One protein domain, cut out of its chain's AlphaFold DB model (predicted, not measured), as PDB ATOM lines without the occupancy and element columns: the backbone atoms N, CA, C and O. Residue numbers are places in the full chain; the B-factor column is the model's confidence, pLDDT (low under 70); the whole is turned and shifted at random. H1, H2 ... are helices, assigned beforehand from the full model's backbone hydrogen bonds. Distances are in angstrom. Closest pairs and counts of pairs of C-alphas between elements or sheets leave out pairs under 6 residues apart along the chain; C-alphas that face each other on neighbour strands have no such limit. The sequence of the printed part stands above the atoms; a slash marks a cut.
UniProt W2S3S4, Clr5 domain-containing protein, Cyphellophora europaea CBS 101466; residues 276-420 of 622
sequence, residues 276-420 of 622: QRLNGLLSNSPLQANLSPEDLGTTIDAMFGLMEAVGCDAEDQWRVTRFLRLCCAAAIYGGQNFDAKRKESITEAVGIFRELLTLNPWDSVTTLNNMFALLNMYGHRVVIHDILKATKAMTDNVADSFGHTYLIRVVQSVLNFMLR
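This is residues 276 to 420 of the 622 residues of the protein "Clr5 domain-containing protein" of Cyphellophora europaea CBS 101466 (UniProt W2S3S4). What would one see first? H3, H4, H5, H6 and H7 form an up-and-down bundle, each running against the one before it, and the two short helices H1 and H2 pack crosswise on H3. What else sums it up? The printed part has 145 residues with seven named helices, H1 to H7 in chain order, and is all helix. It is compact, with a radius of gyration of the C-alphas of 14.8 A, and spans 47 by 30 by 23 A.

Where is the longest helix? H3, residues 314 to 335, runs 31.2 A from C-alpha 314 at (35.427, -2.733, 22.174). Where are the others? H4, residues 339 to 359, is 30.4 A long; H5, residues 361 to 377, 25.4 A; H6, residues 381 to 401, 30.9 A; H7, residues 405 to 419, 20.9 A, ending at (61.889, 6.944, 11.864). H1 is residues 276 to 282 and H2 residues 297 to 304.

What touches H3? H3 is the hub, touching five helices, among them H4 at a shallow tilt of 20 degrees, opposite ways, closest at C-alphas Ala 330 and Arg 342, 4.4 A. H1 touches residues 331 to 335 of H3 alone, about perpendicular at 83 degrees, closest at C-alphas Leu 281 and Ile 332, 5.5 A. Where is H7? It forms a helical hairpin with H6, closest at C-alphas Ala 399 and Ile 408, 6.2 A, and is apart from H3. Are the helix backbones complete? Every O i to N i+4 pair is within hydrogen-bond range in H1, H2, H3, H4 and H7, against 11 of 13 in H5 and 15 of 17 in H6.

How far does it reach? The two C-alphas farthest apart, Gln 276 and Gly 403, are 48.1 A apart, and the printed part has no cut. Which link is long, and where is confidence low? The link H1 to H2, 14 residues, is long; pLDDT is under 70 at residues 276 to 291, 306 to 307 and 309.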
ATOM      1  N   GLN A 276      34.420  23.668   6.012       42.84
ATOM      2  CA  GLN A 276      35.174  24.886   6.331       42.84
ATOM      3  C   GLN A 276      35.866  24.792   7.701       42.84
ATOM      4  O   GLN A 276      36.949  25.355   7.874       42.84
ATOM      5  N   ARG A 277      35.311  24.033   8.660       47.69
ATOM      6  CA  ARG A 277      35.977  23.739   9.942       47.69
ATOM      7  C   ARG A 277      37.156  22.782   9.796       47.69
ATOM      8  O   ARG A 277      38.147  22.986  10.486       47.69
ATOM      9  N   LEU A 278      37.086  21.773   8.922       47.41
ATOM     10  CA  LEU A 278      38.213  20.856   8.684       47.41
ATOM     11  C   LEU A 278      39.389  21.589   8.022       47.41
ATOM     12  O   LEU A 278      40.539  21.434   8.432       47.41
ATOM     13  N   ASN A 279      39.077  22.488   7.088       45.72
ATOM     14  CA  ASN A 279      40.056  23.368   6.454       45.72
ATOM     15  C   ASN A 279      40.661  24.340   7.465       45.72
ATOM     16  O   ASN A 279      41.858  24.599   7.419       45.72
ATOM     17  N   GLY A 280      39.880  24.840   8.425       49.56
ATOM     18  CA  GLY A 280      40.388  25.667   9.523       49.56
ATOM     19  C   GLY A 280      41.289  24.929  10.525       49.56
ATOM     20  O   GLY A 280      42.121  25.565  11.167       49.56
ATOM     21  N   LEU A 281      41.172  23.600  10.631       51.44
ATOM     22  CA  LEU A 281      41.993  22.768  11.522       51.44
ATOM     23  C   LEU A 281      43.396  22.493  10.978       51.44
ATOM     24  O   LEU A 281      44.332  22.316  11.754       51.44
ATOM     25  N   LEU A 282      43.527  22.420   9.653       53.38
ATOM     26  CA  LEU A 282      44.763  22.036   8.963       53.38
ATOM     27  C   LEU A 282      45.429  23.213   8.242       53.38
ATOM     28  O   LEU A 282      46.636  23.185   8.002       53.38
ATOM     29  N   SER A 283      44.658  24.251   7.914       47.59
ATOM     30  CA  SER A 283      45.166  25.532   7.429       47.59
ATOM     31  C   SER A 283      45.307  26.534   8.576       47.59
ATOM     32  O   SER A 283      44.725  26.374   9.644       47.59
ATOM     33  N   ASN A 284      46.078  27.595   8.333       40.62
ATOM     34  CA  ASN A 284      46.438  28.680   9.256       40.62
ATOM     35  C   ASN A 284      45.252  29.502   9.838       40.62
ATOM     36  O   ASN A 284      45.447  30.654  10.231       40.62
ATOM     37  N   SER A 285      44.022  28.983   9.863       40.53
ATOM     38  CA  SER A 285      42.856  29.672  10.419       40.53
ATOM     39  C   SER A 285      42.825  29.543  11.955       40.53
ATOM     40  O   SER A 285      42.768  28.428  12.470       40.53
ATOM     41  N   PRO A 286      42.825  30.646  12.731       44.12
ATOM     42  CA  PRO A 286      42.994  30.626  14.195       44.12
ATOM     43  C   PRO A 286      41.837  30.047  15.038       44.12
ATOM     44  O   PRO A 286      41.781  30.291  16.241       44.12
ATOM     45  N   LEU A 287      40.864  29.342  14.460       48.03
ATOM     46  CA  LEU A 287      39.554  29.183  15.107       48.03
ATOM     47  C   LEU A 287      39.470  28.114  16.211       48.03
ATOM     48  O   LEU A 287      38.473  28.094  16.930       48.03
ATOM     49  N   GLN A 288      40.460  27.232  16.386       57.53
ATOM     50  CA  GLN A 288      40.294  26.023  17.225       57.53
ATOM     51  C   GLN A 288      41.353  25.822  18.310       57.53
ATOM     52  O   GLN A 288      41.379  24.783  18.965       57.53
ATOM     53  N   ALA A 289      42.128  26.868  18.600       54.75
ATOM     54  CA  ALA A 289      43.122  26.901  19.670       54.75
ATOM     55  C   ALA A 289      42.609  26.441  21.041       54.75
ATOM     56  O   ALA A 289      43.397  25.964  21.850       54.75
ATOM     57  N   ASN A 290      41.316  26.616  21.331       64.50
ATOM     58  CA  ASN A 290      40.743  26.455  22.670       64.50
ATOM     59  C   ASN A 290      39.938  25.169  22.874       64.50
ATOM     60  O   ASN A 290      39.581  24.882  24.012       64.50
ATOM     61  N   LEU A 291      39.663  24.403  21.819       69.38
ATOM     62  CA  LEU A 291      38.910  23.156  21.947       69.38
ATOM     63  C   LEU A 291      39.794  22.077  22.576       69.38
ATOM     64  O   LEU A 291      41.001  22.051  22.331       69.38
ATOM     65  N   SER A 292      39.220  21.221  23.416       73.88
ATOM     66  CA  SER A 292      39.910  20.023  23.895       73.88
ATOM     67  C   SER A 292      39.970  18.960  22.782       73.88
ATOM     68  O   SER A 292      39.184  19.022  21.832       73.88
ATOM     69  N   PRO A 293      40.856  17.946  22.866       71.25
ATOM     70  CA  PRO A 293      40.824  16.804  21.945       71.25
ATOM     71  C   PRO A 293      39.459  16.096  21.887       71.25
ATOM     72  O   PRO A 293      39.105  15.530  20.855       71.25
ATOM     73  N   GLU A 294      38.684  16.139  22.974       75.06
ATOM     74  CA  GLU A 294      37.325  15.585  23.049       75.06
ATOM     75  C   GLU A 294      36.322  16.425  22.268       75.06
ATOM     76  O   GLU A 294      35.524  15.875  21.511       75.06
ATOM     77  N   ASP A 295      36.426  17.751  22.356       76.06
ATOM     78  CA  ASP A 295      35.594  18.669  21.573       76.06
ATOM     79  C   ASP A 295      35.926  18.613  20.074       76.06
ATOM     80  O   ASP A 295      35.064  18.839  19.225       76.06
ATOM     81  N   LEU A 296      37.175  18.276  19.735       75.00
ATOM     82  CA  LEU A 296      37.592  17.967  18.365       75.00
ATOM     83  C   LEU A 296      37.107  16.588  17.898       75.00
ATOM     84  O   LEU A 296      37.210  16.287  16.707       75.00
ATOM     85  N   GLY A 297      36.558  15.769  18.801       75.44
ATOM     86  CA  GLY A 297      36.206  14.370  18.580       75.44
ATOM     87  C   GLY A 297      35.378  14.153  17.322       75.44
ATOM     88  O   GLY A 297      35.802  13.396  16.462       75.44
ATOM     89  N   THR A 298      34.278  14.887  17.130       73.69
ATOM     90  CA  THR A 298      33.419  14.729  15.939       73.69
ATOM     91  C   THR A 298      34.153  15.037  14.636       73.69
ATOM     92  O   THR A 298      33.911  14.403  13.611       73.69
ATOM     93  N   THR A 299      35.059  16.016  14.653       71.19
ATOM     94  CA  THR A 299      35.833  16.357  13.462       71.19
ATOM     95  C   THR A 299      36.897  15.312  13.174       71.19
ATOM     96  O   THR A 299      37.067  14.911  12.026       71.19
ATOM     97  N   ILE A 300      37.583  14.839  14.209       75.62
ATOM     98  CA  ILE A 300      38.583  13.790  14.063       75.62
ATOM     99  C   ILE A 300      37.917  12.462  13.662       75.62
ATOM    100  O   ILE A 300      38.458  11.730  12.842       75.62
ATOM    101  N   ASP A 301      36.700  12.196  14.132       79.56
ATOM    102  CA  ASP A 301      35.897  11.043  13.716       79.56
ATOM    103  C   ASP A 301      35.563  11.095  12.228       79.56
ATOM    104  O   ASP A 301      35.711  10.101  11.519       79.56
ATOM    105  N   ALA A 302      35.236  12.278  11.709       73.19
ATOM    106  CA  ALA A 302      35.086  12.467  10.271       73.19
ATOM    107  C   ALA A 302      36.394  12.196   9.493       73.19
ATOM    108  O   ALA A 302      36.322  11.751   8.349       73.19
ATOM    109  N   MET A 303      37.574  12.409  10.100       73.88
ATOM    110  CA  MET A 303      38.882  12.066   9.508       73.88
ATOM    111  C   MET A 303      39.176  10.558   9.517       73.88
ATOM    112  O   MET A 303      40.049  10.109   8.776       73.88
ATOM    113  N   PHE A 304      38.495   9.776  10.357       72.12
ATOM    114  CA  PHE A 304      38.544   8.314  10.295       72.12
ATOM    115  C   PHE A 304      37.528   7.755   9.299       72.12
ATOM    116  O   PHE A 304      37.712   6.653   8.790       72.12
ATOM    117  N   GLY A 305      36.474   8.506   8.971       74.69
ATOM    118  CA  GLY A 305      35.372   8.006   8.155       74.69
ATOM    119  C   GLY A 305      34.642   6.858   8.858       74.69
ATOM    120  O   GLY A 305      34.558   6.824  10.082       74.69
ATOM    121  N   LEU A 306      34.136   5.893   8.087       66.19
ATOM    122  CA  LEU A 306      33.543   4.658   8.622       66.19
ATOM    123  C   LEU A 306      34.607   3.599   8.978       66.19
ATOM    124  O   LEU A 306      34.329   2.407   8.885       66.19
ATOM    125  N   MET A 307      35.838   4.003   9.313       67.44
ATOM    126  CA  MET A 307      36.850   3.047   9.765       67.44
ATOM    127  C   MET A 307      36.397   2.429  11.085       67.44
ATOM    128  O   MET A 307      36.356   3.108  12.111       67.44
ATOM    129  N   GLU A 308      36.097   1.135  11.066       72.62
ATOM    130  CA  GLU A 308      36.020   0.380  12.308       72.62
ATOM    131  C   GLU A 308      37.430   0.331  12.895       72.62
ATOM    132  O   GLU A 308      38.427   0.113  12.196       72.62
ATOM    133  N   ALA A 309      37.538   0.638  14.182       67.50
ATOM    134  CA  ALA A 309      38.828   0.625  14.837       67.50
ATOM    135  C   ALA A 309      39.376  -0.804  14.877       67.50
ATOM    136  O   ALA A 309      38.638  -1.777  15.027       67.50
ATOM    137  N   VAL A 310      40.696  -0.917  14.769       74.31
ATOM    138  CA  VAL A 310      41.383  -2.184  15.016       74.31
ATOM    139  C   VAL A 310      41.279  -2.488  16.506       74.31
ATOM    140  O   VAL A 310      41.486  -1.593  17.324       74.31
ATOM    141  N   GLY A 311      40.943  -3.726  16.842       79.69
ATOM    142  CA  GLY A 311      40.852  -4.201  18.215       79.69
ATOM    143  C   GLY A 311      40.123  -5.534  18.282       79.69
ATOM    144  O   GLY A 311      39.158  -5.748  17.544       79.69
ATOM    145  N   CYS A 312      40.581  -6.431  19.156       82.25
ATOM    146  CA  CYS A 312      39.904  -7.710  19.399       82.25
ATOM    147  C   CYS A 312      38.564  -7.534  20.127       82.25
ATOM    148  O   CYS A 312      37.673  -8.372  19.990       82.25
ATOM    149  N   ASP A 313      38.422  -6.445  20.882       88.75
ATOM    150  CA  ASP A 313      37.207  -6.075  21.592       88.75
ATOM    151  C   ASP A 313      36.970  -4.554  21.575       88.75
ATOM    152  O   ASP A 313      37.768  -3.769  21.056       88.75
ATOM    153  N   ALA A 314      35.836  -4.134  22.139       89.75
ATOM    154  CA  ALA A 314      35.427  -2.733  22.174       89.75
ATOM    155  C   ALA A 314      36.381  -1.831  22.982       89.75
ATOM    156  O   ALA A 314      36.458  -0.628  22.722       89.75
ATOM    157  N   GLU A 315      37.092  -2.381  23.968       92.19
ATOM    158  CA  GLU A 315      38.006  -1.621  24.819       92.19
ATOM    159  C   GLU A 315      39.306  -1.316  24.068       92.19
ATOM    160  O   GLU A 315      39.790  -0.181  24.079       92.19
ATOM    161  N   ASP A 316      39.823  -2.291  23.326       89.81
ATOM    162  CA  ASP A 316      40.989  -2.105  22.465       89.81
ATOM    163  C   ASP A 316      40.686  -1.186  21.286       89.81
ATOM    164  O   ASP A 316      41.445  -0.252  21.019       89.81
ATOM    165  N   GLN A 317      39.518  -1.349  20.663       90.69
ATOM    166  CA  GLN A 317      39.020  -0.418  19.649       90.69
ATOM    167  C   GLN A 317      38.963   1.020  20.175       90.69
ATOM    168  O   GLN A 317      39.366   1.963  19.482       90.69
ATOM    169  N   TRP A 318      38.513   1.205  21.419       92.19
ATOM    170  CA  TRP A 318      38.500   2.512  22.067       92.19
ATOM    171  C   TRP A 318      39.915   3.066  22.274       92.19
ATOM    172  O   TRP A 318      40.153   4.229  21.940       92.19
ATOM    173  N   ARG A 319      40.874   2.256  22.746       94.31
ATOM    174  CA  ARG A 319      42.278   2.679  22.929       94.31
ATOM    175  C   ARG A 319      42.924   3.088  21.616       94.31
ATOM    176  O   ARG A 319      43.527   4.158  21.541       94.31
ATOM    177  N   VAL A 320      42.776   2.268  20.577       93.19
ATOM    178  CA  VAL A 320      43.311   2.549  19.239       93.19
ATOM    179  C   VAL A 320      42.705   3.840  18.700       93.19
ATOM    180  O   VAL A 320      43.435   4.736  18.275       93.19
ATOM    181  N   THR A 321      41.385   3.998  18.801       90.88
ATOM    182  CA  THR A 321      40.699   5.227  18.380       90.88
ATOM    183  C   THR A 321      41.185   6.438  19.171       90.88
ATOM    184  O   THR A 321      41.498   7.470  18.580       90.88
ATOM    185  N   ARG A 322      41.303   6.339  20.501       93.31
ATOM    186  CA  ARG A 322      41.777   7.442  21.350       93.31
ATOM    187  C   ARG A 322      43.217   7.826  21.018       93.31
ATOM    188  O   ARG A 322      43.494   9.016  20.886       93.31
ATOM    189  N   PHE A 323      44.104   6.850  20.822       95.50
ATOM    190  CA  PHE A 323      45.478   7.090  20.382       95.50
ATOM    191  C   PHE A 323      45.512   7.863  19.064       95.50
ATOM    192  O   PHE A 323      46.159   8.910  18.969       95.50
ATOM    193  N   LEU A 324      44.782   7.382  18.055       93.12
ATOM    194  CA  LEU A 324      44.736   8.036  16.753       93.12
ATOM    195  C   LEU A 324      44.122   9.440  16.856       93.12
ATOM    196  O   LEU A 324      44.622  10.364  16.212       93.12
ATOM    197  N   ARG A 325      43.096   9.635  17.698       90.94
ATOM    198  CA  ARG A 325      42.491  10.955  17.935       90.94
ATOM    199  C   ARG A 325      43.505  11.951  18.480       90.94
ATOM    200  O   ARG A 325      43.615  13.059  17.962       90.94
ATOM    201  N   LEU A 326      44.283  11.550  19.481       93.75
ATOM    202  CA  LEU A 326      45.321  12.396  20.073       93.75
ATOM    203  C   LEU A 326      46.453  12.699  19.081       93.75
ATOM    204  O   LEU A 326      46.966  13.818  19.059       93.75
ATOM    205  N   CYS A 327      46.791  11.754  18.199       94.69
ATOM    206  CA  CYS A 327      47.739  11.989  17.108       94.69
ATOM    207  C   CYS A 327      47.221  13.046  16.114       94.69
ATOM    208  O   CYS A 327      47.969  13.943  15.723       94.69
ATOM    209  N   CYS A 328      45.940  12.984  15.737       90.94
ATOM    210  CA  CYS A 328      45.301  14.007  14.905       90.94
ATOM    211  C   CYS A 328      45.232  15.363  15.616       90.94
ATOM    212  O   CYS A 328      45.558  16.381  15.010       90.94
ATOM    213  N   ALA A 329      44.884  15.393  16.905       90.00
ATOM    214  CA  ALA A 329      44.892  16.619  17.700       90.00
ATOM    215  C   ALA A 329      46.292  17.257  17.737       90.00
ATOM    216  O   ALA A 329      46.437  18.452  17.490       90.00
ATOM    217  N   ALA A 330      47.347  16.459  17.937       92.38
ATOM    218  CA  ALA A 330      48.726  16.937  17.861       92.38
ATOM    219  C   ALA A 330      49.072  17.532  16.485       92.38
ATOM    220  O   ALA A 330      49.779  18.539  16.409       92.38
ATOM    221  N   ALA A 331      48.568  16.933  15.403       89.62
ATOM    222  CA  ALA A 331      48.767  17.419  14.041       89.62
ATOM    223  C   ALA A 331      48.079  18.768  13.793       89.62
ATOM    224  O   ALA A 331      48.713  19.689  13.275       89.62
ATOM    225  N   ILE A 332      46.836  18.900  14.255       85.38
ATOM    226  CA  ILE A 332      46.050  20.138  14.242       85.38
ATOM    227  C   ILE A 332      46.786  21.240  15.014       85.38
ATOM    228  O   ILE A 332      47.092  22.295  14.460       85.38
ATOM    229  N   TYR A 333      47.146  20.986  16.276       87.56
ATOM    230  CA  TYR A 333      47.855  21.967  17.099       87.56
ATOM    231  C   TYR A 333      49.208  22.351  16.499       87.56
ATOM    232  O   TYR A 333      49.584  23.519  16.548       87.56
ATOM    233  N   GLY A 334      49.924  21.398  15.895       85.44
ATOM    234  CA  GLY A 334      51.166  21.668  15.172       85.44
ATOM    235  C   GLY A 334      50.970  22.569  13.956       85.44
ATOM    236  O   GLY A 334      51.717  23.529  13.795       85.44
ATOM    237  N   GLY A 335      49.951  22.303  13.134       81.12
ATOM    238  CA  GLY A 335      49.609  23.136  11.975       81.12
ATOM    239  C   GLY A 335      49.196  24.559  12.361       81.12
ATOM    240  O   GLY A 335      49.499  25.511  11.648       81.12
ATOM    241  N   GLN A 336      48.578  24.719  13.531       80.50
ATOM    242  CA  GLN A 336      48.147  26.010  14.070       80.50
ATOM    243  C   GLN A 336      49.198  26.702  14.965       80.50
ATOM    244  O   GLN A 336      48.918  27.750  15.545       80.50
ATOM    245  N   ASN A 337      50.420  26.164  15.060       82.44
ATOM    246  CA  ASN A 337      51.520  26.684  15.887       82.44
ATOM    247  C   ASN A 337      51.240  26.722  17.411       82.44
ATOM    248  O   ASN A 337      51.834  27.519  18.139       82.44
ATOM    249  N   PHE A 338      50.374  25.844  17.928       86.62
ATOM    250  CA  PHE A 338      50.134  25.652  19.366       86.62
ATOM    251  C   PHE A 338      51.067  24.587  19.953       86.62
ATOM    252  O   PHE A 338      50.651  23.489  20.328       86.62
ATOM    253  N   ASP A 339      52.353  24.918  20.065       87.69
ATOM    254  CA  ASP A 339      53.401  23.962  20.449       87.69
ATOM    255  C   ASP A 339      53.188  23.278  21.805       87.69
ATOM    256  O   ASP A 339      53.495  22.092  21.945       87.69
ATOM    257  N   ALA A 340      52.659  23.996  22.798       91.00
ATOM    258  CA  ALA A 340      52.384  23.431  24.118       91.00
ATOM    259  C   ALA A 340      51.303  22.339  24.048       91.00
ATOM    260  O   ALA A 340      51.544  21.214  24.484       91.00
ATOM    261  N   LYS A 341      50.165  22.639  23.407       90.19
ATOM    262  CA  LYS A 341      49.059  21.688  23.224       90.19
ATOM    263  C   LYS A 341      49.447  20.507  22.344       90.19
ATOM    264  O   LYS A 341      49.085  19.372  22.637       90.19
ATOM    265  N   ARG A 342      50.251  20.749  21.302       92.56
ATOM    266  CA  ARG A 342      50.848  19.678  20.495       92.56
ATOM    267  C   ARG A 342      51.633  18.707  21.379       92.56
ATOM    268  O   ARG A 342      51.391  17.507  21.316       92.56
ATOM    269  N   LYS A 343      52.558  19.208  22.205       95.38
ATOM    270  CA  LYS A 343      53.379  18.369  23.099       95.38
ATOM    271  C   LYS A 343      52.536  17.619  24.130       95.38
ATOM    272  O   LYS A 343      52.819  16.453  24.397       95.38
ATOM    273  N   GLU A 344      51.511  18.265  24.676       95.38
ATOM    274  CA  GLU A 344      50.547  17.648  25.591       95.38
ATOM    275  C   GLU A 344      49.816  16.478  24.919       95.38
ATOM    276  O   GLU A 344      49.884  15.356  25.415       95.38
ATOM    277  N   SER A 345      49.238  16.693  23.731       94.38
ATOM    278  CA  SER A 345      48.548  15.638  22.972       94.38
ATOM    279  C   SER A 345      49.472  14.483  22.584       94.38
ATOM    280  O   SER A 345      49.063  13.328  22.654       94.38
ATOM    281  N   ILE A 346      50.732  14.758  22.221       97.50
ATOM    282  CA  ILE A 346      51.730  13.704  21.964       97.50
ATOM    283  C   ILE A 346      52.007  12.903  23.240       97.50
ATOM    284  O   ILE A 346      52.073  11.677  23.193       97.50
ATOM    285  N   THR A 347      52.160  13.579  24.379       97.69
ATOM    286  CA  THR A 347      52.426  12.924  25.668       97.69
ATOM    287  C   THR A 347      51.271  12.005  26.060       97.69
ATOM    288  O   THR A 347      51.504  10.855  26.433       97.69
ATOM    289  N   GLU A 348      50.032  12.478  25.915       97.19
ATOM    290  CA  GLU A 348      48.834  11.682  26.177       97.19
ATOM    291  C   GLU A 348      48.718  10.502  25.199       97.19
ATOM    292  O   GLU A 348      48.508   9.371  25.632       97.19
ATOM    293  N   ALA A 349      48.955  10.720  23.897       97.44
ATOM    294  CA  ALA A 349      48.940   9.654  22.891       97.44
ATOM    295  C   ALA A 349      49.942   8.543  23.238       97.44
ATOM    296  O   ALA A 349      49.609   7.361  23.202       97.44
ATOM    297  N   VAL A 350      51.164   8.905  23.633       98.19
ATOM    298  CA  VAL A 350      52.192   7.943  24.052       98.19
ATOM    299  C   VAL A 350      51.783   7.191  25.324       98.19
ATOM    300  O   VAL A 350      52.114   6.011  25.459       98.19
ATOM    301  N   GLY A 351      51.044   7.835  26.233       97.75
ATOM    302  CA  GLY A 351      50.422   7.188  27.390       97.75
ATOM    303  C   GLY A 351      49.430   6.097  26.980       97.75
ATOM    304  O   GLY A 351      49.591   4.946  27.380       97.75
ATOM    305  N   ILE A 352      48.489   6.419  26.090       97.50
ATOM    306  CA  ILE A 352      47.513   5.447  25.566       97.50
ATOM    307  C   ILE A 352      48.205   4.320  24.792       97.50
ATOM    308  O   ILE A 352      47.859   3.150  24.943       97.50
ATOM    309  N   PHE A 353      49.233   4.633  24.001       97.31
ATOM    310  CA  PHE A 353      49.994   3.608  23.286       97.31
ATOM    311  C   PHE A 353      50.761   2.682  24.240       97.31
ATOM    312  O   PHE A 353      50.904   1.495  23.959       97.31
ATOM    313  N   ARG A 354      51.237   3.192  25.384       96.75
ATOM    314  CA  ARG A 354      51.823   2.355  26.441       96.75
ATOM    315  C   ARG A 354      50.790   1.386  27.007       96.75
ATOM    316  O   ARG A 354      51.119   0.219  27.196       96.75
ATOM    317  N   GLU A 355      49.574   1.849  27.280       95.75
ATOM    318  CA  GLU A 355      48.487   0.983  27.753       95.75
ATOM    319  C   GLU A 355      48.155  -0.096  26.725       95.75
ATOM    320  O   GLU A 355      48.104  -1.270  27.083       95.75
ATOM    321  N   LEU A 356      48.041   0.280  25.445       94.75
ATOM    322  CA  LEU A 356      47.863  -0.663  24.340       94.75
ATOM    323  C   LEU A 356      48.978  -1.714  24.350       94.75
ATOM    324  O   LEU A 356      48.705  -2.901  24.435       94.75
ATOM    325  N   LEU A 357      50.242  -1.291  24.400       93.94
ATOM    326  CA  LEU A 357      51.395  -2.193  24.466       93.94
ATOM    327  C   LEU A 357      51.419  -3.073  25.730       93.94
ATOM    328  O   LEU A 357      52.083  -4.103  25.748       93.94
ATOM    329  N   THR A 358      50.726  -2.675  26.795       92.69
ATOM    330  CA  THR A 358      50.643  -3.442  28.046       92.69
ATOM    331  C   THR A 358      49.552  -4.500  27.995       92.69
ATOM    332  O   THR A 358      49.757  -5.616  28.468       92.69
ATOM    333  N   LEU A 359      48.393  -4.137  27.454       92.44
ATOM    334  CA  LEU A 359      47.163  -4.917  27.558       92.44
ATOM    335  C   LEU A 359      46.907  -5.745  26.302       92.44
ATOM    336  O   LEU A 359      46.632  -6.937  26.397       92.44
ATOM    337  N   ASN A 360      47.062  -5.119  25.138       91.25
ATOM    338  CA  ASN A 360      46.901  -5.736  23.834       91.25
ATOM    339  C   ASN A 360      48.045  -5.277  22.910       91.25
ATOM    340  O   ASN A 360      47.926  -4.359  22.088       91.25
ATOM    341  N   PRO A 361      49.207  -5.920  23.046       90.81
ATOM    342  CA  PRO A 361      50.364  -5.516  22.285       90.81
ATOM    343  C   PRO A 361      50.312  -5.942  20.805       90.81
ATOM    344  O   PRO A 361      51.094  -5.418  20.009       90.81
ATOM    345  N   TRP A 362      49.414  -6.846  20.396       90.94
ATOM    346  CA  TRP A 362      49.293  -7.287  18.996       90.94
ATOM    347  C   TRP A 362      48.595  -6.259  18.093       90.94
ATOM    348  O   TRP A 362      48.803  -6.270  16.881       90.94
ATOM    349  N   ASP A 363      47.875  -5.288  18.651       92.69
ATOM    350  CA  ASP A 363      47.318  -4.176  17.867       92.69
ATOM    351  C   ASP A 363      48.307  -3.016  17.666       92.69
ATOM    352  O   ASP A 363      48.069  -2.112  16.860       92.69
ATOM    353  N   SER A 364      49.456  -3.043  18.349       94.75
ATOM    354  CA  SER A 364      50.420  -1.935  18.378       94.75
ATOM    355  C   SER A 364      51.004  -1.589  17.002       94.75
ATOM    356  O   SER A 364      51.015  -0.420  16.611       94.75
ATOM    357  N   VAL A 365      51.448  -2.585  16.228       95.94
ATOM    358  CA  VAL A 365      52.046  -2.363  14.898       95.94
ATOM    359  C   VAL A 365      50.999  -1.841  13.919       95.94
ATOM    360  O   VAL A 365      51.245  -0.867  13.206       95.94
ATOM    361  N   THR A 366      49.810  -2.441  13.916       94.06
ATOM    362  CA  THR A 366      48.699  -1.998  13.070       94.06
ATOM    363  C   THR A 366      48.287  -0.564  13.408       94.06
ATOM    364  O   THR A 366      48.082   0.261  12.518       94.06
ATOM    365  N   THR A 367      48.254  -0.227  14.696       95.31
ATOM    366  CA  THR A 367      47.947   1.119  15.189       95.31
ATOM    367  C   THR A 367      48.981   2.151  14.737       95.31
ATOM    368  O   THR A 367      48.609   3.228  14.263       95.31
ATOM    369  N   LEU A 368      50.278   1.823  14.796       97.06
ATOM    370  CA  LEU A 368      51.343   2.684  14.267       97.06
ATOM    371  C   LEU A 368      51.226   2.878  12.752       97.06
ATOM    372  O   LEU A 368      51.383   4.000  12.272       97.06
ATOM    373  N   ASN A 369      50.903   1.817  12.005       94.75
ATOM    374  CA  ASN A 369      50.688   1.891  10.558       94.75
ATOM    375  C   ASN A 369      49.525   2.830  10.213       94.75
ATOM    376  O   ASN A 369      49.664   3.683   9.332       94.75
ATOM    377  N   ASN A 370      48.410   2.718  10.939       92.56
ATOM    378  CA  ASN A 370      47.245   3.585  10.764       92.56
ATOM    379  C   ASN A 370      47.589   5.045  11.053       92.56
ATOM    380  O   ASN A 370      47.296   5.910  10.233       92.56
ATOM    381  N   MET A 371      48.258   5.313  12.179       95.38
ATOM    382  CA  MET A 371      48.703   6.660  12.549       95.38
ATOM    383  C   MET A 371      49.602   7.260  11.471       95.38
ATOM    384  O   MET A 371      49.351   8.372  11.001       95.38
ATOM    385  N   PHE A 372      50.614   6.505  11.036       95.25
ATOM    386  CA  PHE A 372      51.563   6.959  10.032       95.25
ATOM    387  C   PHE A 372      50.850   7.312   8.727       95.25
ATOM    388  O   PHE A 372      51.036   8.398   8.179       95.25
ATOM    389  N   ALA A 373      50.025   6.395   8.219       91.12
ATOM    390  CA  ALA A 373      49.327   6.588   6.960       91.12
ATOM    391  C   ALA A 373      48.341   7.758   7.041       91.12
ATOM    392  O   ALA A 373      48.341   8.599   6.143       91.12
ATOM    393  N   LEU A 374      47.575   7.856   8.134       89.44
ATOM    394  CA  LEU A 374      46.626   8.936   8.377       89.44
ATOM    395  C   LEU A 374      47.308  10.297   8.336       89.44
ATOM    396  O   LEU A 374      47.020  11.108   7.460       89.44
ATOM    397  N   LEU A 375      48.273  10.532   9.220       91.69
ATOM    398  CA  LEU A 375      48.946  11.825   9.307       91.69
ATOM    399  C   LEU A 375      49.741  12.162   8.037       91.69
ATOM    400  O   LEU A 375      49.867  13.335   7.675       91.69
ATOM    401  N   ASN A 376      50.256  11.154   7.325       90.50
ATOM    402  CA  ASN A 376      50.993  11.376   6.086       90.50
ATOM    403  C   ASN A 376      50.072  11.825   4.940       90.50
ATOM    404  O   ASN A 376      50.496  12.657   4.134       90.50
ATOM    405  N   MET A 377      48.822  11.346   4.881       87.62
ATOM    406  CA  MET A 377      47.815  11.846   3.925       87.62
ATOM    407  C   MET A 377      47.533  13.336   4.116       87.62
ATOM    408  O   MET A 377      47.338  14.052   3.137       87.62
ATOM    409  N   TYR A 378      47.574  13.806   5.361       87.94
ATOM    410  CA  TYR A 378      47.422  15.218   5.710       87.94
ATOM    411  C   TYR A 378      48.735  16.016   5.616       87.94
ATOM    412  O   TYR A 378      48.736  17.231   5.775       87.94
ATOM    413  N   GLY A 379      49.869  15.371   5.324       88.38
ATOM    414  CA  GLY A 379      51.162  16.040   5.148       88.38
ATOM    415  C   GLY A 379      51.897  16.403   6.447       88.38
ATOM    416  O   GLY A 379      52.872  17.150   6.394       88.38
ATOM    417  N   HIS A 380      51.508  15.858   7.605       90.31
ATOM    418  CA  HIS A 380      52.092  16.198   8.913       90.31
ATOM    419  C   HIS A 380      53.358  15.399   9.264       90.31
ATOM    420  O   HIS A 380      53.450  14.781  10.324       90.31
ATOM    421  N   ARG A 381      54.373  15.426   8.394       89.75
ATOM    422  CA  ARG A 381      55.609  14.629   8.569       89.75
ATOM    423  C   ARG A 381      56.360  14.929   9.867       89.75
ATOM    424  O   ARG A 381      56.784  14.002  10.549       89.75
ATOM    425  N   VAL A 382      56.462  16.206  10.234       89.31
ATOM    426  CA  VAL A 382      57.141  16.636  11.469       89.31
ATOM    427  C   VAL A 382      56.453  16.048  12.703       89.31
ATOM    428  O   VAL A 382      57.109  15.496  13.579       89.31
ATOM    429  N   VAL A 383      55.118  16.094  12.741       92.38
ATOM    430  CA  VAL A 383      54.339  15.584  13.879       92.38
ATOM    431  C   VAL A 383      54.410  14.060  13.960       92.38
ATOM    432  O   VAL A 383      54.572  13.529  15.056       92.38
ATOM    433  N   ILE A 384      54.379  13.354  12.821       94.94
ATOM    434  CA  ILE A 384      54.628  11.902  12.774       94.94
ATOM    435  C   ILE A 384      55.966  11.578  13.435       94.94
ATOM    436  O   ILE A 384      56.036  10.711  14.300       94.94
ATOM    437  N   HIS A 385      57.029  12.282  13.051       95.06
ATOM    438  CA  HIS A 385      58.363  12.028  13.575       95.06
ATOM    439  C   HIS A 385      58.477  12.332  15.079       95.06
ATOM    440  O   HIS A 385      59.091  11.549  15.808       95.06
ATOM    441  N   ASP A 386      57.840  13.400  15.564       95.94
ATOM    442  CA  ASP A 386      57.777  13.718  16.996       95.94
ATOM    443  C   ASP A 386      57.047  12.622  17.793       95.94
ATOM    444  O   ASP A 386      57.557  12.169  18.822       95.94
ATOM    445  N   ILE A 387      55.899  12.143  17.293       97.88
ATOM    446  CA  ILE A 387      55.142  11.035  17.898       97.88
ATOM    447  C   ILE A 387      55.995   9.764  17.911       97.88
ATOM    448  O   ILE A 387      56.176   9.165  18.966       97.88
ATOM    449  N   LEU A 388      56.574   9.369  16.774       98.00
ATOM    450  CA  LEU A 388      57.391   8.156  16.674       98.00
ATOM    451  C   LEU A 388      58.610   8.196  17.604       98.00
ATOM    452  O   LEU A 388      58.937   7.182  18.219       98.00
ATOM    453  N   LYS A 389      59.269   9.354  17.751       97.56
ATOM    454  CA  LYS A 389      60.383   9.534  18.695       97.56
ATOM    455  C   LYS A 389      59.936   9.370  20.139       97.56
ATOM    456  O   LYS A 389      60.606   8.674  20.901       97.56
ATOM    457  N   ALA A 390      58.826  10.002  20.513       97.94
ATOM    458  CA  ALA A 390      58.291   9.921  21.864       97.94
ATOM    459  C   ALA A 390      57.822   8.492  22.192       97.94
ATOM    460  O   ALA A 390      58.173   7.957  23.245       97.94
ATOM    461  N   THR A 391      57.134   7.834  21.256       98.19
ATOM    462  CA  THR A 391      56.737   6.426  21.366       98.19
ATOM    463  C   THR A 391      57.953   5.518  21.482       98.19
ATOM    464  O   THR A 391      57.989   4.683  22.375       98.19
ATOM    465  N   LYS A 392      58.990   5.713  20.659       97.50
ATOM    466  CA  LYS A 392      60.230   4.932  20.745       97.50
ATOM    467  C   LYS A 392      60.921   5.085  22.095       97.50
ATOM    468  O   LYS A 392      61.265   4.078  22.703       97.50
ATOM    469  N   ALA A 393      61.094   6.314  22.578       96.81
ATOM    470  CA  ALA A 393      61.691   6.553  23.887       96.81
ATOM    471  C   ALA A 393      60.889   5.865  25.004       96.81
ATOM    472  O   ALA A 393      61.464   5.286  25.923       96.81
ATOM    473  N   MET A 394      59.556   5.885  24.910       96.88
ATOM    474  CA  MET A 394      58.687   5.159  25.831       96.88
ATOM    475  C   MET A 394      58.890   3.643  25.733       96.88
ATOM    476  O   MET A 394      59.121   3.011  26.760       96.88
ATOM    477  N   THR A 395      58.856   3.068  24.531       95.69
ATOM    478  CA  THR A 395      59.033   1.627  24.311       95.69
ATOM    479  C   THR A 395      60.399   1.141  24.800       95.69
ATOM    480  O   THR A 395      60.473   0.092  25.434       95.69
ATOM    481  N   ASP A 396      61.463   1.918  24.584       94.38
ATOM    482  CA  ASP A 396      62.814   1.592  25.057       94.38
ATOM    483  C   ASP A 396      62.885   1.537  26.594       94.38
ATOM    484  O   ASP A 396      63.488   0.621  27.143       94.38
ATOM    485  N   ASN A 397      62.209   2.453  27.297       92.75
ATOM    486  CA  ASN A 397      62.149   2.449  28.768       92.75
ATOM    487  C   ASN A 397      61.347   1.270  29.335       92.75
ATOM    488  O   ASN A 397      61.530   0.874  30.484       92.75
ATOM    489  N   VAL A 398      60.407   0.755  28.550       90.06
ATOM    490  CA  VAL A 398      59.480  -0.297  28.962       90.06
ATOM    491  C   VAL A 398      60.039  -1.694  28.656       90.06
ATOM    492  O   VAL A 398      59.667  -2.660  29.325       90.06
ATOM    493  N   ALA A 399      60.985  -1.802  27.717       87.50
ATOM    494  CA  ALA A 399      61.578  -3.060  27.265       87.50
ATOM    495  C   ALA A 399      62.140  -3.930  28.401       87.50
ATOM    496  O   ALA A 399      61.928  -5.141  28.395       87.50
ATOM    497  N   ASP A 400      62.778  -3.321  29.403       83.50
ATOM    498  CA  ASP A 400      63.377  -4.047  30.533       83.50
ATOM    499  C   ASP A 400      62.339  -4.602  31.520       83.50
ATOM    500  O   ASP A 400      62.623  -5.531  32.277       83.50
ATOM    501  N   SER A 401      61.130  -4.036  31.534       84.69
ATOM    502  CA  SER A 401      60.073  -4.397  32.488       84.69
ATOM    503  C   SER A 401      59.079  -5.417  31.930       84.69
ATOM    504  O   SER A 401      58.236  -5.923  32.670       84.69
ATOM    505  N   PHE A 402      59.147  -5.716  30.631       80.19
ATOM    506  CA  PHE A 402      58.149  -6.519  29.935       80.19
ATOM    507  C   PHE A 402      58.605  -7.961  29.719       80.19
ATOM    508  O   PHE A 402      59.648  -8.225  29.127       80.19
ATOM    509  N   GLY A 403      57.757  -8.916  30.117       76.94
ATOM    510  CA  GLY A 403      57.981 -10.347  29.870       76.94
ATOM    511  C   GLY A 403      57.905 -10.757  28.391       76.94
ATOM    512  O   GLY A 403      58.322 -11.855  28.037       76.94
ATOM    513  N   HIS A 404      57.407  -9.878  27.515       79.75
ATOM    514  CA  HIS A 404      57.233 -10.126  26.079       79.75
ATOM    515  C   HIS A 404      58.364  -9.510  25.246       79.75
ATOM    516  O   HIS A 404      58.130  -8.687  24.359       79.75
ATOM    517  N   THR A 405      59.611  -9.906  25.519       85.56
ATOM    518  CA  THR A 405      60.807  -9.322  24.883       85.56
ATOM    519  C   THR A 405      60.750  -9.359  23.350       85.56
ATOM    520  O   THR A 405      61.175  -8.412  22.697       85.56
ATOM    521  N   TYR A 406      60.191 -10.416  22.754       90.50
ATOM    522  CA  TYR A 406      60.071 -10.554  21.296       90.50
ATOM    523  C   TYR A 406      59.098  -9.541  20.683       90.50
ATOM    524  O   TYR A 406      59.408  -8.949  19.651       90.50
ATOM    525  N   LEU A 407      57.962  -9.276  21.334       90.94
ATOM    526  CA  LEU A 407      56.995  -8.307  20.830       90.94
ATOM    527  C   LEU A 407      57.572  -6.899  20.846       90.94
ATOM    528  O   LEU A 407      57.486  -6.180  19.852       90.94
ATOM    529  N   ILE A 408      58.176  -6.519  21.973       93.62
ATOM    530  CA  ILE A 408      58.791  -5.200  22.114       93.62
ATOM    531  C   ILE A 408      59.858  -5.004  21.036       93.62
ATOM    532  O   ILE A 408      59.902  -3.940  20.422       93.62
ATOM    533  N   ARG A 409      60.642  -6.046  20.720       94.44
ATOM    534  CA  ARG A 409      61.604  -6.010  19.609       94.44
ATOM    535  C   ARG A 409      60.934  -5.762  18.258       94.44
ATOM    536  O   ARG A 409      61.428  -4.925  17.512       94.44
ATOM    537  N   VAL A 410      59.814  -6.422  17.947       96.12
ATOM    538  CA  VAL A 410      59.073  -6.169  16.695       96.12
ATOM    539  C   VAL A 410      58.605  -4.712  16.629       96.12
ATOM    540  O   VAL A 410      58.865  -4.030  15.640       96.12
ATOM    541  N   VAL A 411      57.992  -4.196  17.697       96.38
ATOM    542  CA  VAL A 411      57.529  -2.798  17.762       96.38
ATOM    543  C   VAL A 411      58.696  -1.814  17.629       96.38
ATOM    544  O   VAL A 411      58.602  -0.843  16.881       96.38
ATOM    545  N   GLN A 412      59.826  -2.074  18.291       95.94
ATOM    546  CA  GLN A 412      61.042  -1.266  18.163       95.94
ATOM    547  C   GLN A 412      61.586  -1.269  16.731       95.94
ATOM    548  O   GLN A 412      61.950  -0.204  16.231       95.94
ATOM    549  N   SER A 413      61.606  -2.420  16.055       96.50
ATOM    550  CA  SER A 413      62.012  -2.520  14.648       96.50
ATOM    551  C   SER A 413      61.087  -1.713  13.733       96.50
ATOM    552  O   SER A 413      61.571  -0.984  12.867       96.50
ATOM    553  N   VAL A 414      59.769  -1.751  13.965       97.06
ATOM    554  CA  VAL A 414      58.791  -0.933  13.227       97.06
ATOM    555  C   VAL A 414      59.032   0.560  13.457       97.06
ATOM    556  O   VAL A 414      59.098   1.327  12.495       97.06
ATOM    557  N   LEU A 415      59.230   0.989  14.706       97.44
ATOM    558  CA  LEU A 415      59.524   2.390  15.029       97.44
ATOM    559  C   LEU A 415      60.848   2.844  14.397       97.44
ATOM    560  O   LEU A 415      60.909   3.924  13.812       97.44
ATOM    561  N   ASN A 416      61.893   2.012  14.452       96.19
ATOM    562  CA  ASN A 416      63.178   2.283  13.805       96.19
ATOM    563  C   ASN A 416      63.029   2.420  12.286       96.19
ATOM    564  O   ASN A 416      63.632   3.313  11.692       96.19
ATOM    565  N   PHE A 417      62.233   1.554  11.657       96.44
ATOM    566  CA  PHE A 417      61.932   1.642  10.233       96.44
ATOM    567  C   PHE A 417      61.232   2.958   9.895       96.44
ATOM    568  O   PHE A 417      61.718   3.701   9.043       96.44
ATOM    569  N   MET A 418      60.138   3.282  10.592       96.38
ATOM    570  CA  MET A 418      59.349   4.484  10.317       96.38
ATOM    571  C   MET A 418      60.143   5.773  10.556       96.38
ATOM    572  O   MET A 418      60.032   6.712   9.772       96.38
ATOM    573  N   LEU A 419      60.997   5.810  11.583       95.12
ATOM    574  CA  LEU A 419      61.889   6.944  11.864       95.12
ATOM    575  C   LEU A 419      62.994   7.131  10.815       95.12
ATOM    576  O   LEU A 419      63.548   8.220  10.704       95.12
ATOM    577  N   ARG A 420      63.336   6.086  10.049       94.44
ATOM    578  CA  ARG A 420      64.305   6.160   8.942       94.44
ATOM    579  C   ARG A 420      63.666   6.588   7.620       94.44
ATOM    580  O   ARG A 420      64.399   6.768   6.646       94.44
TER     581      ARG A 420